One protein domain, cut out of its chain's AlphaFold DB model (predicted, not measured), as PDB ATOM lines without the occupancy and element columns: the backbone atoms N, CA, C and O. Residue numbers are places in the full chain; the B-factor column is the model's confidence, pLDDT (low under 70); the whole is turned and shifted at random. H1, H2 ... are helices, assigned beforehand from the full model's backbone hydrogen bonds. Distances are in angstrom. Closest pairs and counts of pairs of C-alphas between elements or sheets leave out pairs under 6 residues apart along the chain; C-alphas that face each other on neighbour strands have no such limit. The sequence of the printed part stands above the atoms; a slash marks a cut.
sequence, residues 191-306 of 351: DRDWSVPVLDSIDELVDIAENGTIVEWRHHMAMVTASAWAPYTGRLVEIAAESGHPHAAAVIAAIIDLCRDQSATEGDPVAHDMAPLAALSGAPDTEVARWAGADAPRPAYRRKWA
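This is residues 191 to 306 of the 351 residues of an uncharacterized protein of Nocardioides thalensis (UniProt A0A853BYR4). The long helix H4 runs through the body, with H3 folded back along it as a hairpin and H2 beside it, the three centres making a triangle, and H1 crosses one end of this group. At the other end of H4 the chain turns off into H5, and H6 comes back from it, with residues 280 to 285 sticking out between them; the short H7 lies away from the other helices near the end of the printed part. The printed part has 116 residues with seven named helices, H1 to H7 in chain order, and no named strand: the class is all helix. It is compact, with a radius of gyration of the C-alphas of 14.7 A, and spans 42 by 32 by 29 A.

H4, residues 246 to 266, is the longest helix, 30.1 A from C-alpha 246 at (138.294, 174.848, 152.754) to C-alpha 266 at (127.873, 195.503, 133.424). Before it come H1, residues 202 to 210, beginning at C-alpha 202 (140.740, 184.499, 161.129); H2, residues 214 to 226, 18.0 A long; and H3, residues 231 to 242, 17.0 A. After it come H5, residues 269 to 280, 16.8 A; H6, residues 285 to 291; and H7, residues 300 to 304, ending at C-alpha 304 (132.843, 172.216, 135.890).

H4 is the hub, touching three helices. H3 and H4 form a helical hairpin at a shallow tilt of 28 degrees, opposite ways; their closest C-alphas, of Ala 240 and Ala 249, are 4.8 A apart. H2 touches H4 with residues 221 to 225 alone, the same way at a tilt of 34 degrees, only just shallow; the closest C-alphas, of Thr 225 and Cys 259, are 6.1 A apart. H1 and H3 touch only at their ends, about perpendicular at 76 degrees, with the C-alphas of Ile 202 and Ile 239 closest at 5.2 A. H5 touches H4 with residues 271 to 272 alone, about perpendicular at 81 degrees; the closest C-alphas, of Ala 264 and Ala 271, are 6.0 A apart. H5 and H6 are close but not clearly touching, with the C-alphas of Ala 278 and Val 288 closest at 6.1 A. H7 touches no helix. The helix packing is mostly aligned, but only just: 2 of 3 pairs are at a shallow tilt. Every O i to N i+4 pair is within hydrogen-bond range in H1, H2, H3, H4 and H6; H5 has 6 of 8, and H7 has 0 of 1 but 2 of 2 O i to N i+3 pairs.

The two C-alphas farthest apart, of Asn 211 and Leu 280, are 42.9 A apart. The printed part has no cut and no long link. The mean pLDDT of the printed part is 72.9, and residues 267 to 306 are under 70.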
ATOM      1  N   ASP A 191     119.822 191.416 151.742       84.44
ATOM      2  CA  ASP A 191     119.487 192.832 151.832       84.44
ATOM      3  C   ASP A 191     120.750 193.657 151.563       84.44
ATOM      4  O   ASP A 191     121.716 193.587 152.322       84.44
ATOM      5  N   ARG A 192     120.762 194.399 150.450       78.12
ATOM      6  CA  ARG A 192     121.926 195.188 150.012       78.12
ATOM      7  C   ARG A 192     122.109 196.475 150.808       78.12
ATOM      8  O   ARG A 192     123.196 197.044 150.763       78.12
ATOM      9  N   ASP A 193     121.069 196.923 151.502       74.62
ATOM     10  CA  ASP A 193     121.105 198.165 152.271       74.62
ATOM     11  C   ASP A 193     121.643 197.930 153.694       74.62
ATOM     12  O   ASP A 193     121.929 198.879 154.427       74.62
ATOM     13  N   TRP A 194     121.831 196.665 154.080       74.19
ATOM     14  CA  TRP A 194     122.354 196.271 155.380       74.19
ATOM     15  C   TRP A 194     123.877 196.095 155.344       74.19
ATOM     16  O   TRP A 194     124.422 195.420 154.473       74.19
ATOM     17  N   SER A 195     124.572 196.652 156.339       74.56
ATOM     18  CA  SER A 195     126.009 196.429 156.561       74.56
ATOM     19  C   SER A 195     126.283 195.927 157.979       74.56
ATOM     20  O   SER A 195     125.537 196.230 158.911       74.56
ATOM     21  N   VAL A 196     127.342 195.134 158.125       79.94
ATOM     22  CA  VAL A 196     127.856 194.609 159.400       79.94
ATOM     23  C   VAL A 196     129.306 195.059 159.589       79.94
ATOM     24  O   VAL A 196     129.918 195.535 158.625       79.94
ATOM     25  N   PRO A 197     129.869 194.952 160.808       86.06
ATOM     26  CA  PRO A 197     131.299 195.137 161.012       86.06
ATOM     27  C   PRO A 197     132.126 194.287 160.038       86.06
ATOM     28  O   PRO A 197     131.750 193.174 159.673       86.06
ATOM     29  N   VAL A 198     133.242 194.849 159.584       89.69
ATOM     30  CA  VAL A 198     134.198 194.148 158.725       89.69
ATOM     31  C   VAL A 198     134.893 193.062 159.539       89.69
ATOM     32  O   VAL A 198     135.378 193.363 160.623       89.69
ATOM     33  N   LEU A 199     134.991 191.854 158.978       89.00
ATOM     34  CA  LEU A 199     135.849 190.800 159.520       89.00
ATOM     35  C   LEU A 199     137.312 191.171 159.327       89.00
ATOM     36  O   LEU A 199     137.755 191.400 158.193       89.00
ATOM     37  N   ASP A 200     138.054 191.228 160.425       86.50
ATOM     38  CA  ASP A 200     139.457 191.622 160.425       86.50
ATOM     39  C   ASP A 200     140.411 190.484 160.809       86.50
ATOM     40  O   ASP A 200     141.607 190.563 160.496       86.50
ATOM     41  N   SER A 201     139.890 189.386 161.361       91.50
ATOM     42  CA  SER A 201     140.679 188.255 161.848       91.50
ATOM     43  C   SER A 201     140.186 186.896 161.340       91.50
ATOM     44  O   SER A 201     139.068 186.740 160.851       91.50
ATOM     45  N   ILE A 202     141.070 185.897 161.434       93.38
ATOM     46  CA  ILE A 202     140.740 184.499 161.129       93.38
ATOM     47  C   ILE A 202     139.718 183.972 162.141       93.38
ATOM     48  O   ILE A 202     138.749 183.336 161.735       93.38
ATOM     49  N   ASP A 203     139.906 184.282 163.427       92.31
ATOM     50  CA  ASP A 203     139.052 183.806 164.519       92.31
ATOM     51  C   ASP A 203     137.593 184.254 164.343       92.31
ATOM     52  O   ASP A 203     136.684 183.453 164.538       92.31
ATOM     53  N   GLU A 204     137.354 185.491 163.894       92.12
ATOM     54  CA  GLU A 204     136.001 185.975 163.580       92.12
ATOM     55  C   GLU A 204     135.353 185.199 162.425       92.12
ATOM     56  O   GLU A 204     134.171 184.866 162.479       92.12
ATOM     57  N   LEU A 205     136.112 184.879 161.370       91.12
ATOM     58  CA  LEU A 205     135.575 184.087 160.264       91.12
ATOM     59  C   LEU A 205     135.267 182.648 160.697       91.12
ATOM     60  O   LEU A 205     134.254 182.092 160.270       91.12
ATOM     61  N   VAL A 206     136.140 182.046 161.508       90.31
ATOM     62  CA  VAL A 206     135.931 180.709 162.082       90.31
ATOM     63  C   VAL A 206     134.671 180.714 162.944       90.31
ATOM     64  O   VAL A 206     133.796 179.878 162.732       90.31
ATOM     65  N   ASP A 207     134.512 181.705 163.823       91.38
ATOM     66  CA  ASP A 207     133.316 181.839 164.655       91.38
ATOM     67  C   ASP A 207     132.044 181.979 163.808       91.38
ATOM     68  O   ASP A 207     131.039 181.323 164.071       91.38
ATOM     69  N   ILE A 208     132.085 182.730 162.707       91.56
ATOM     70  CA  ILE A 208     130.939 182.831 161.791       91.56
ATOM     71  C   ILE A 208     130.665 181.511 161.053       91.56
ATOM     72  O   ILE A 208     129.506 181.161 160.808       91.56
ATOM     73  N   ALA A 209     131.699 180.754 160.687       88.69
ATOM     74  CA  ALA A 209     131.537 179.445 160.056       88.69
ATOM     75  C   ALA A 209     130.951 178.396 161.004       88.69
ATOM     76  O   ALA A 209     130.130 177.577 160.581       88.69
ATOM     77  N   GLU A 210     131.335 178.442 162.275       89.62
ATOM     78  CA  GLU A 210     130.925 177.470 163.281       89.62
ATOM     79  C   GLU A 210     129.623 177.861 163.980       89.62
ATOM     80  O   GLU A 210     128.730 177.030 164.119       89.62
ATOM     81  N   ASN A 211     129.464 179.126 164.359       90.69
ATOM     82  CA  ASN A 211     128.393 179.616 165.231       90.69
ATOM     83  C   ASN A 211     127.512 180.680 164.566       90.69
ATOM     84  O   ASN A 211     126.362 180.863 164.975       90.69
ATOM     85  N   GLY A 212     128.007 181.329 163.512       91.19
ATOM     86  CA  GLY A 212     127.300 182.392 162.807       91.19
ATOM     87  C   GLY A 212     125.968 181.958 162.196       91.19
ATOM     88  O   GLY A 212     125.731 180.793 161.855       91.19
ATOM     89  N   THR A 213     125.070 182.930 162.043       94.12
ATOM     90  CA  THR A 213     123.745 182.706 161.438       94.12
ATOM     91  C   THR A 213     123.772 182.902 159.924       94.12
ATOM     92  O   THR A 213     124.598 183.640 159.389       94.12
ATOM     93  N   ILE A 214     122.810 182.322 159.194       94.44
ATOM     94  CA  ILE A 214     122.664 182.594 157.752       94.44
ATOM     95  C   ILE A 214     122.462 184.093 157.463       94.44
ATOM     96  O   ILE A 214     122.845 184.572 156.397       94.44
ATOM     97  N   VAL A 215     121.855 184.836 158.392       91.88
ATOM     98  CA  VAL A 215     121.637 186.285 158.270       91.88
ATOM     99  C   VAL A 215     122.963 187.037 158.332       91.88
ATOM    100  O   VAL A 215     123.237 187.861 157.465       91.88
ATOM    101  N   GLU A 216     123.815 186.694 159.290       91.75
ATOM    102  CA  GLU A 216     125.160 187.253 159.425       91.75
ATOM    103  C   GLU A 216     126.024 186.961 158.195       91.75
ATOM    104  O   GLU A 216     126.557 187.881 157.569       91.75
ATOM    105  N   TRP A 217     126.037 185.706 157.741       94.81
ATOM    106  CA  TRP A 217     126.662 185.326 156.477       94.81
ATOM    107  C   TRP A 217     126.157 186.173 155.300       94.81
ATOM    108  O   TRP A 217     126.946 186.686 154.504       94.81
ATOM    109  N   ARG A 218     124.837 186.361 155.190       94.94
ATOM    110  CA  ARG A 218     124.216 187.182 154.141       94.94
ATOM    111  C   ARG A 218     124.608 188.645 154.221       94.94
ATOM    112  O   ARG A 218     124.705 189.267 153.169       94.94
ATOM    113  N   HIS A 219     124.857 189.192 155.405       91.75
ATOM    114  CA  HIS A 219     125.332 190.566 155.540       91.75
ATOM    115  C   HIS A 219     126.757 190.733 155.013       91.75
ATOM    116  O   HIS A 219     127.018 191.658 154.242       91.75
ATOM    117  N   HIS A 220     127.662 189.801 155.315       94.00
ATOM    118  CA  HIS A 220     128.992 189.820 154.703       94.00
ATOM    119  C   HIS A 220     128.907 189.658 153.181       94.00
ATOM    120  O   HIS A 220     129.603 190.358 152.444       94.00
ATOM    121  N   MET A 221     128.007 188.798 152.691       94.56
ATOM    122  CA  MET A 221     127.775 188.672 151.252       94.56
ATOM    123  C   MET A 221     127.145 189.935 150.654       94.56
ATOM    124  O   MET A 221     127.507 190.303 149.542       94.56
ATOM    125  N   ALA A 222     126.279 190.653 151.375       91.69
ATOM    126  CA  ALA A 222     125.724 191.934 150.939       91.69
ATOM    127  C   ALA A 222     126.840 192.942 150.648       91.69
ATOM    128  O   ALA A 222     126.871 193.516 149.559       91.69
ATOM    129  N   MET A 223     127.814 193.064 151.557       90.56
ATOM    130  CA  MET A 223     128.991 193.923 151.384       90.56
ATOM    131  C   MET A 223     129.825 193.521 150.158       90.56
ATOM    132  O   MET A 223     130.221 194.388 149.378       90.56
ATOM    133  N   VAL A 224     130.027 192.217 149.928       91.75
ATOM    134  CA  VAL A 224     130.705 191.711 148.717       91.75
ATOM    135  C   VAL A 224     129.912 192.051 147.454       91.75
ATOM    136  O   VAL A 224     130.489 192.527 146.477       91.75
ATOM    137  N   THR A 225     128.590 191.848 147.454       90.00
ATOM    138  CA  THR A 225     127.747 192.163 146.291       90.00
ATOM    139  C   THR A 225     127.644 193.663 146.017       90.00
ATOM    140  O   THR A 225     127.431 194.048 144.869       90.00
ATOM    141  N   ALA A 226     127.794 194.504 147.044       88.19
ATOM    142  CA  ALA A 226     127.826 195.954 146.905       88.19
ATOM    143  C   ALA A 226     129.142 196.431 146.271       88.19
ATOM    144  O   ALA A 226     129.132 197.372 145.480       88.19
ATOM    145  N   SER A 227     130.271 195.785 146.590       87.75
ATOM    146  CA  SER A 227     131.557 196.067 145.949       87.75
ATOM    147  C   SER A 227     132.523 194.874 145.991       87.75
ATOM    148  O   SER A 227     133.300 194.678 146.928       87.75
ATOM    149  N   ALA A 228     132.557 194.106 144.901       89.56
ATOM    150  CA  ALA A 228     133.423 192.927 144.780       89.56
ATOM    151  C   ALA A 228     134.926 193.261 144.634       89.56
ATOM    152  O   ALA A 228     135.788 192.378 144.705       89.56
ATOM    153  N   TRP A 229     135.239 194.542 144.420       87.00
ATOM    154  CA  TRP A 229     136.596 195.080 144.274       87.00
ATOM    155  C   TRP A 229     137.060 195.876 145.501       87.00
ATOM    156  O   TRP A 229     138.187 196.365 145.514       87.00
ATOM    157  N   ALA A 230     136.223 196.010 146.536       87.69
ATOM    158  CA  ALA A 230     136.601 196.708 147.760       87.69
ATOM    159  C   ALA A 230     137.732 195.981 148.518       87.69
ATOM    160  O   ALA A 230     137.804 194.747 148.470       87.69
ATOM    161  N   PRO A 231     138.559 196.709 149.301       88.88
ATOM    162  CA  PRO A 231     139.609 196.112 150.135       88.88
ATOM    163  C   PRO A 231     139.092 195.015 151.069       88.88
ATOM    164  O   PRO A 231     139.748 193.993 151.243       88.88
ATOM    165  N   TYR A 232     137.878 195.193 151.603       90.75
ATOM    166  CA  TYR A 232     137.202 194.198 152.434       90.75
ATOM    167  C   TYR A 232     137.094 192.829 151.746       90.75
ATOM    168  O   TYR A 232     137.392 191.805 152.347       90.75
ATOM    169  N   THR A 233     136.735 192.811 150.462       90.88
ATOM    170  CA  THR A 233     136.572 191.577 149.690       90.88
ATOM    171  C   THR A 233     137.905 190.854 149.492       90.88
ATOM    172  O   THR A 233     137.954 189.630 149.557       90.88
ATOM    173  N   GLY A 234     138.999 191.599 149.290       88.12
ATOM    174  CA  GLY A 234     140.354 191.036 149.257       88.12
ATOM    175  C   GLY A 234     140.751 190.434 150.606       88.12
ATOM    176  O   GLY A 234     141.135 189.267 150.663       88.12
ATOM    177  N   ARG A 235     140.545 191.191 151.693       89.69
ATOM    178  CA  ARG A 235     140.811 190.732 153.063       89.69
ATOM    179  C   ARG A 235     140.034 189.462 153.405       89.69
ATOM    180  O   ARG A 235     140.612 188.544 153.973       89.69
ATOM    181  N   LEU A 236     138.762 189.387 153.014       92.19
ATOM    182  CA  LEU A 236     137.900 188.229 153.251       92.19
ATOM    183  C   LEU A 236     138.428 186.952 152.571       92.19
ATOM    184  O   LEU A 236     138.337 185.871 153.145       92.19
ATOM    185  N   VAL A 237     139.013 187.060 151.370       90.75
ATOM    186  CA  VAL A 237     139.658 185.918 150.689       90.75
ATOM    187  C   VAL A 237     140.916 185.472 151.427       90.75
ATOM    188  O   VAL A 237     141.128 184.270 151.570       90.75
ATOM    189  N   GLU A 238     141.735 186.417 151.892       89.69
ATOM    190  CA  GLU A 238     142.963 186.122 152.639       89.69
ATOM    191  C   GLU A 238     142.654 185.361 153.932       89.69
ATOM    192  O   GLU A 238     143.147 184.250 154.113       89.69
ATOM    193  N   ILE A 239     141.768 185.899 154.781       94.00
ATOM    194  CA  ILE A 239     141.405 185.240 156.046       94.00
ATOM    195  C   ILE A 239     140.740 183.879 155.808       94.00
ATOM    196  O   ILE A 239     140.975 182.943 156.565       94.00
ATOM    197  N   ALA A 240     139.962 183.723 154.730       91.44
ATOM    198  CA  ALA A 240     139.331 182.447 154.403       91.44
ATOM    199  C   ALA A 240     140.328 181.395 153.908       91.44
ATOM    200  O   ALA A 240     140.172 180.215 154.210       91.44
ATOM    201  N   ALA A 241     141.367 181.794 153.172       89.38
ATOM    202  CA  ALA A 241     142.427 180.877 152.764       89.38
ATOM    203  C   ALA A 241     143.253 180.373 153.963       89.38
ATOM    204  O   ALA A 241     143.764 179.254 153.924       89.38
ATOM    205  N   GLU A 242     143.365 181.182 155.018       91.94
ATOM    206  CA  GLU A 242     144.158 180.890 156.217       91.94
ATOM    207  C   GLU A 242     143.354 180.219 157.347       91.94
ATOM    208  O   GLU A 242     143.953 179.705 158.288       91.94
ATOM    209  N   SER A 243     142.020 180.158 157.253       89.12
ATOM    210  CA  SER A 243     141.157 179.697 158.353       89.12
ATOM    211  C   SER A 243     141.124 178.188 158.587       89.12
ATOM    212  O   SER A 243     140.596 177.744 159.596       89.12
ATOM    213  N   GLY A 244     141.639 177.377 157.660       85.25
ATOM    214  CA  GLY A 244     141.519 175.916 157.749       85.25
ATOM    215  C   GLY A 244     140.132 175.366 157.386       85.25
ATOM    216  O   GLY A 244     139.947 174.153 157.428       85.25
ATOM    217  N   HIS A 245     139.187 176.207 156.935       85.19
ATOM    218  CA  HIS A 245     137.850 175.791 156.483       85.19
ATOM    219  C   HIS A 245     137.722 175.841 154.946       85.19
ATOM    220  O   HIS A 245     137.181 176.805 154.387       85.19
ATOM    221  N   PRO A 246     138.182 174.805 154.213       85.81
ATOM    222  CA  PRO A 246     138.294 174.848 152.754       85.81
ATOM    223  C   PRO A 246     136.948 175.022 152.035       85.81
ATOM    224  O   PRO A 246     136.895 175.695 151.005       85.81
ATOM    225  N   HIS A 247     135.853 174.459 152.560       86.38
ATOM    226  CA  HIS A 247     134.520 174.607 151.960       86.38
ATOM    227  C   HIS A 247     133.979 176.031 152.094       86.38
ATOM    228  O   HIS A 247     133.486 176.584 151.109       86.38
ATOM    229  N   ALA A 248     134.112 176.645 153.272       87.94
ATOM    230  CA  ALA A 248     133.725 178.039 153.484       87.94
ATOM    231  C   ALA A 248     134.545 178.974 152.580       87.94
ATOM    232  O   ALA A 248     133.977 179.799 151.862       87.94
ATOM    233  N   ALA A 249     135.864 178.766 152.517       90.19
ATOM    234  CA  ALA A 249     136.755 179.517 151.638       90.19
ATOM    235  C   ALA A 249     136.383 179.378 150.155       90.19
ATOM    236  O   ALA A 249     136.313 180.371 149.430       90.19
ATOM    237  N   ALA A 250     136.079 178.157 149.704       89.19
ATOM    238  CA  ALA A 250     135.651 177.895 148.334       89.19
ATOM    239  C   ALA A 250     134.339 178.614 147.982       89.19
ATOM    240  O   ALA A 250     134.200 179.141 146.875       89.19
ATOM    241  N   VAL A 251     133.381 178.656 148.914       91.62
ATOM    242  CA  VAL A 251     132.107 179.360 148.722       91.62
ATOM    243  C   VAL A 251     132.307 180.872 148.671       91.62
ATOM    244  O   VAL A 251     131.807 181.500 147.737       91.62
ATOM    245  N   ILE A 252     133.079 181.448 149.598       93.06
ATOM    246  CA  ILE A 252     133.426 182.878 149.606       93.06
ATOM    247  C   ILE A 252     134.090 183.272 148.284       93.06
ATOM    248  O   ILE A 252     133.621 184.183 147.599       93.06
ATOM    249  N   ALA A 253     135.135 182.545 147.878       91.88
ATOM    250  CA  ALA A 253     135.848 182.807 146.633       91.88
ATOM    251  C   ALA A 253     134.919 182.721 145.412       91.88
ATOM    252  O   ALA A 253     134.985 183.566 144.521       91.88
ATOM    253  N   ALA A 254     134.011 181.739 145.380       89.00
ATOM    254  CA  ALA A 254     133.055 181.589 144.287       89.00
ATOM    255  C   ALA A 254     132.053 182.753 144.197       89.00
ATOM    256  O   ALA A 254     131.746 183.192 143.088       89.00
ATOM    257  N   ILE A 255     131.563 183.264 145.334       91.94
ATOM    258  CA  ILE A 255     130.659 184.425 145.365       91.94
ATOM    259  C   ILE A 255     131.389 185.672 144.858       91.94
ATOM    260  O   ILE A 255     130.871 186.388 144.002       91.94
ATOM    261  N   ILE A 256     132.611 185.902 145.338       92.50
ATOM    262  CA  ILE A 256     133.444 187.043 144.942       92.50
ATOM    263  C   ILE A 256     133.729 187.024 143.439       92.50
ATOM    264  O   ILE A 256     133.520 188.031 142.763       92.50
ATOM    265  N   ASP A 257     134.157 185.878 142.908       89.31
ATOM    266  CA  ASP A 257     134.411 185.699 141.478       89.31
ATOM    267  C   ASP A 257     133.153 185.988 140.647       89.31
ATOM    268  O   ASP A 257     133.220 186.720 139.659       89.31
ATOM    269  N   LEU A 258     131.992 185.470 141.065       87.38
ATOM    270  CA  LEU A 258     130.724 185.716 140.379       87.38
ATOM    271  C   LEU A 258     130.376 187.209 140.342       87.38
ATOM    272  O   LEU A 258     129.968 187.717 139.296       87.38
ATOM    273  N   CYS A 259     130.536 187.915 141.461       87.25
ATOM    274  CA  CYS A 259     130.260 189.347 141.522       87.25
ATOM    275  C   CYS A 259     131.236 190.150 140.649       87.25
ATOM    276  O   CYS A 259     130.807 191.065 139.949       87.25
ATOM    277  N   ARG A 260     132.523 189.781 140.611       87.44
ATOM    278  CA  ARG A 260     133.513 190.421 139.726       87.44
ATOM    279  C   ARG A 260     133.177 190.220 138.249       87.44
ATOM    280  O   ARG A 260     133.210 191.190 137.490       87.44
ATOM    281  N   ASP A 261     132.802 189.004 137.857       84.44
ATOM    282  CA  ASP A 261     132.392 188.682 136.483       84.44
ATOM    283  C   ASP A 261     131.139 189.481 136.063       84.44
ATOM    284  O   ASP A 261     131.045 189.971 134.931       84.44
ATOM    285  N   GLN A 262     130.183 189.653 136.983       81.25
ATOM    286  CA  GLN A 262     128.984 190.468 136.766       81.25
ATOM    287  C   GLN A 262     129.329 191.954 136.599       81.25
ATOM    288  O   GLN A 262     128.960 192.537 135.580       81.25
ATOM    289  N   SER A 263     130.111 192.546 137.511       79.56
ATOM    290  CA  SER A 263     130.552 193.949 137.414       79.56
ATOM    291  C   SER A 263     131.336 194.235 136.126       79.56
ATOM    292  O   SER A 263     131.136 195.273 135.492       79.56
ATOM    293  N   ALA A 264     132.195 193.303 135.695       76.12
ATOM    294  CA  ALA A 264     132.942 193.426 134.444       76.12
ATOM    295  C   ALA A 264     132.021 193.409 133.210       76.12
ATOM    296  O   ALA A 264     132.245 194.154 132.256       76.12
ATOM    297  N   THR A 265     130.961 192.595 133.238       75.50
ATOM    298  CA  THR A 265     129.962 192.527 132.159       75.50
ATOM    299  C   THR A 265     129.074 193.773 132.122       75.50
ATOM    300  O   THR A 265     128.695 194.239 131.048       75.50
ATOM    301  N   GLU A 266     128.742 194.328 133.288       71.56
ATOM    302  CA  GLU A 266     127.873 195.503 133.424       71.56
ATOM    303  C   GLU A 266     128.599 196.834 133.147       71.56
ATOM    304  O   GLU A 266     127.949 197.870 132.981       71.56
ATOM    305  N   GLY A 267     129.928 196.805 132.996       58.75
ATOM    306  CA  GLY A 267     130.740 197.985 132.699       58.75
ATOM    307  C   GLY A 267     130.868 198.923 133.898       58.75
ATOM    308  O   GLY A 267     130.849 200.144 133.724       58.75
ATOM    309  N   ASP A 268     130.953 198.352 135.100       57.44
ATOM    310  CA  ASP A 268     131.136 199.093 136.343       57.44
ATOM    311  C   ASP A 268     132.465 199.884 136.296       57.44
ATOM    312  O   ASP A 268     133.525 199.277 136.092       57.44
ATOM    313  N   PRO A 269     132.453 201.226 136.435       54.16
ATOM    314  CA  PRO A 269     133.650 202.058 136.304       54.16
ATOM    315  C   PRO A 269     134.780 201.656 137.258       54.16
ATOM    316  O   PRO A 269     135.939 201.791 136.885       54.16
ATOM    317  N   VAL A 270     134.485 201.067 138.424       53.72
ATOM    318  CA  VAL A 270     135.518 200.581 139.364       53.72
ATOM    319  C   VAL A 270     136.307 199.395 138.789       53.72
ATOM    320  O   VAL A 270     137.523 199.316 138.964       53.72
ATOM    321  N   ALA A 271     135.656 198.504 138.032       50.94
ATOM    322  CA  ALA A 271     136.335 197.430 137.302       50.94
ATOM    323  C   ALA A 271     137.171 197.977 136.126       50.94
ATOM    324  O   ALA A 271     138.171 197.374 135.736       50.94
ATOM    325  N   HIS A 272     136.772 199.130 135.576       45.75
ATOM    326  CA  HIS A 272     137.479 199.816 134.494       45.75
ATOM    327  C   HIS A 272     138.658 200.674 134.987       45.75
ATOM    328  O   HIS A 272     139.631 200.795 134.252       45.75
ATOM    329  N   ASP A 273     138.607 201.199 136.218       46.09
ATOM    330  CA  ASP A 273     139.650 202.038 136.837       46.09
ATOM    331  C   ASP A 273     140.770 201.225 137.522       46.09
ATOM    332  O   ASP A 273     141.911 201.683 137.609       46.09
ATOM    333  N   MET A 274     140.501 199.980 137.931       48.22
ATOM    334  CA  MET A 274     141.524 199.070 138.480       48.22
ATOM    335  C   MET A 274     142.543 198.594 137.426       48.22
ATOM    336  O   MET A 274     143.722 198.418 137.738       48.22
ATOM    337  N   ALA A 275     142.124 198.426 136.168       47.38
ATOM    338  CA  ALA A 275     143.012 198.030 135.069       47.38
ATOM    339  C   ALA A 275     144.112 199.079 134.742       47.38
ATOM    340  O   ALA A 275     145.269 198.688 134.579       47.38
ATOM    341  N   PRO A 276     143.825 200.397 134.692       42.97
ATOM    342  CA  PRO A 276     144.851 201.430 134.570       42.97
ATOM    343  C   PRO A 276     145.679 201.646 135.847       42.97
ATOM    344  O   PRO A 276     146.857 201.973 135.730       42.97
ATOM    345  N   LEU A 277     145.132 201.438 137.054       43.62
ATOM    346  CA  LEU A 277     145.905 201.550 138.305       43.62
ATOM    347  C   LEU A 277     146.971 200.451 138.445       43.62
ATOM    348  O   LEU A 277     148.091 200.734 138.869       43.62
ATOM    349  N   ALA A 278     146.668 199.230 138.000       45.00
ATOM    350  CA  ALA A 278     147.651 198.159 137.847       45.00
ATOM    351  C   ALA A 278     148.802 198.567 136.905       45.00
ATOM    352  O   ALA A 278     149.970 198.452 137.275       45.00
ATOM    353  N   ALA A 279     148.473 199.140 135.743       42.69
ATOM    354  CA  ALA A 279     149.445 199.614 134.755       42.69
ATOM    355  C   ALA A 279     150.270 200.839 135.214       42.69
ATOM    356  O   ALA A 279     151.391 201.033 134.748       42.69
ATOM    357  N   LEU A 280     149.739 201.666 136.124       41.59
ATOM    358  CA  LEU A 280     150.414 202.856 136.665       41.59
ATOM    359  C   LEU A 280     151.292 202.563 137.892       41.59
ATOM    360  O   LEU A 280     152.214 203.329 138.164       41.59
ATOM    361  N   SER A 281     151.037 201.474 138.626       42.91
ATOM    362  CA  SER A 281     151.792 201.124 139.843       42.91
ATOM    363  C   SER A 281     153.199 200.564 139.583       42.91
ATOM    364  O   SER A 281     154.007 200.495 140.505       42.91
ATOM    365  N   GLY A 282     153.505 200.152 138.345       39.31
ATOM    366  CA  GLY A 282     154.763 199.472 138.010       39.31
ATOM    367  C   GLY A 282     154.920 198.089 138.658       39.31
ATOM    368  O   GLY A 282     155.998 197.501 138.567       39.31
ATOM    369  N   ALA A 283     153.868 197.574 139.304       43.09
ATOM    370  CA  ALA A 283     153.846 196.232 139.855       43.09
ATOM    371  C   ALA A 283     154.000 195.206 138.714       43.09
ATOM    372  O   ALA A 283     153.341 195.346 137.679       43.09
ATOM    373  N   PRO A 284     154.876 194.193 138.852       49.41
ATOM    374  CA  PRO A 284     155.030 193.158 137.836       49.41
ATOM    375  C   PRO A 284     153.690 192.448 137.602       49.41
ATOM    376  O   PRO A 284     152.924 192.259 138.545       49.41
ATOM    377  N   ASP A 285     153.416 192.019 136.365       44.81
ATOM    378  CA  ASP A 285     152.145 191.392 135.949       44.81
ATOM    379  C   ASP A 285     151.670 190.260 136.885       44.81
ATOM    380  O   ASP A 285     150.474 190.020 137.013       44.81
ATOM    381  N   THR A 286     152.596 189.599 137.587       45.69
ATOM    382  CA  THR A 286     152.337 188.585 138.622       45.69
ATOM    383  C   THR A 286     151.624 189.132 139.861       45.69
ATOM    384  O   THR A 286     150.809 188.459 140.469       45.69
ATOM    385  N   GLU A 287     151.899 190.365 140.274       42.34
ATOM    386  CA  GLU A 287     151.286 190.980 141.457       42.34
ATOM    387  C   GLU A 287     149.866 191.478 141.146       42.34
ATOM    388  O   GLU A 287     148.940 191.285 141.932       42.34
ATOM    389  N   VAL A 288     149.660 191.979 139.925       41.50
ATOM    390  CA  VAL A 288     148.339 192.297 139.366       41.50
ATOM    391  C   VAL A 288     147.515 191.024 139.142       41.50
ATOM    392  O   VAL A 288     146.332 190.985 139.481       41.50
ATOM    393  N   ALA A 289     148.133 189.956 138.629       43.84
ATOM    394  CA  ALA A 289     147.519 188.635 138.514       43.84
ATOM    395  C   ALA A 289     147.149 188.062 139.890       43.84
ATOM    396  O   ALA A 289     146.082 187.467 140.039       43.84
ATOM    397  N   ARG A 290     147.960 188.305 140.923       45.03
ATOM    398  CA  ARG A 290     147.651 187.955 142.316       45.03
ATOM    399  C   ARG A 290     146.441 188.724 142.850       45.03
ATOM    400  O   ARG A 290     145.540 188.099 143.403       45.03
ATOM    401  N   TRP A 291     146.361 190.039 142.622       42.16
ATOM    402  CA  TRP A 291     145.208 190.870 143.013       42.16
ATOM    403  C   TRP A 291     143.920 190.503 142.264       42.16
ATOM    404  O   TRP A 291     142.833 190.519 142.841       42.16
ATOM    405  N   ALA A 292     144.039 190.107 140.997       41.66
ATOM    406  CA  ALA A 292     142.938 189.590 140.189       41.66
ATOM    407  C   ALA A 292     142.597 188.111 140.482       41.66
ATOM    408  O   ALA A 292     141.702 187.555 139.844       41.66
ATOM    409  N   GLY A 293     143.301 187.451 141.413       39.47
ATOM    410  CA  GLY A 293     143.091 186.037 141.746       39.47
ATOM    411  C   GLY A 293     143.440 185.058 140.614       39.47
ATOM    412  O   GLY A 293     142.962 183.925 140.601       39.47
ATOM    413  N   ALA A 294     144.244 185.480 139.637       41.38
ATOM    414  CA  ALA A 294     144.647 184.688 138.477       41.38
ATOM    415  C   ALA A 294     145.787 183.690 138.772       41.38
ATOM    416  O   ALA A 294     145.849 182.660 138.099       41.38
ATOM    417  N   ASP A 295     146.616 183.947 139.791       33.53
ATOM    418  CA  ASP A 295     147.780 183.110 140.144       33.53
ATOM    419  C   ASP A 295     147.484 181.994 141.160       33.53
ATOM    420  O   ASP A 295     148.304 181.095 141.364       33.53
ATOM    421  N   ALA A 296     146.299 181.986 141.778       35.91
ATOM    422  CA  ALA A 296     145.871 180.854 142.590       35.91
ATOM    423  C   ALA A 296     145.433 179.701 141.663       35.91
ATOM    424  O   ALA A 296     144.640 179.931 140.739       35.91
ATOM    425  N   PRO A 297     145.900 178.450 141.871       32.41
ATOM    426  CA  PRO A 297     145.411 177.312 141.107       32.41
ATOM    427  C   PRO A 297     143.889 177.262 141.230       32.41
ATOM    428  O   PRO A 297     143.345 177.037 142.309       32.41
ATOM    429  N   ARG A 298     143.199 177.506 140.109       40.78
ATOM    430  CA  ARG A 298     141.735 177.489 140.061       40.78
ATOM    431  C   ARG A 298     141.262 176.153 140.632       40.78
ATOM    432  O   ARG A 298     141.634 175.118 140.061       40.78
ATOM    433  N   PRO A 299     140.443 176.151 141.694       37.72
ATOM    434  CA  PRO A 299     139.945 174.915 142.267       37.72
ATOM    435  C   PRO A 299     139.298 174.045 141.187       37.72
ATOM    436  O   PRO A 299     138.629 174.557 140.281       37.72
ATOM    437  N   ALA A 300     139.489 172.727 141.260       41.19
ATOM    438  CA  ALA A 300     139.010 171.789 140.240       41.19
ATOM    439  C   ALA A 300     137.499 171.936 139.948       41.19
ATOM    440  O   ALA A 300     137.073 171.739 138.805       41.19
ATOM    441  N   TYR A 301     136.705 172.384 140.930       44.34
ATOM    442  CA  TYR A 301     135.275 172.646 140.759       44.34
ATOM    443  C   TYR A 301     134.969 173.747 139.724       44.34
ATOM    444  O   TYR A 301     133.956 173.651 139.029       44.34
ATOM    445  N   ARG A 302     135.861 174.731 139.508       37.19
ATOM    446  CA  ARG A 302     135.666 175.836 138.545       37.19
ATOM    447  C   ARG A 302     135.652 175.360 137.087       37.19
ATOM    448  O   ARG A 302     134.906 175.898 136.274       37.19
ATOM    449  N   ARG A 303     136.398 174.298 136.738       42.16
ATOM    450  CA  ARG A 303     136.374 173.719 135.371       42.16
ATOM    451  C   ARG A 303     135.010 173.109 135.018       42.16
ATOM    452  O   ARG A 303     134.684 172.992 133.841       42.16
ATOM    453  N   LYS A 304     134.202 172.767 136.030       37.81
ATOM    454  CA  LYS A 304     132.843 172.216 135.890       37.81
ATOM    455  C   LYS A 304     131.733 173.278 136.012       37.81
ATOM    456  O   LYS A 304     130.570 172.958 135.798       37.81
ATOM    457  N   TRP A 305     132.081 174.536 136.298       38.50
ATOM    458  CA  TRP A 305     131.161 175.676 136.473       38.50
ATOM    459  C   TRP A 305     130.996 176.541 135.213       38.50
ATOM    460  O   TRP A 305     130.575 177.694 135.294       38.50
ATOM    461  N   ALA A 306     131.300 176.014 134.022       40.38
ATOM    462  CA  ALA A 306     130.999 176.743 132.794       40.38
ATOM    463  C   ALA A 306     129.482 177.030 132.732       40.38
ATOM    464  O   ALA A 306     128.694 176.077 132.789       40.38
TER     465      ALA A 306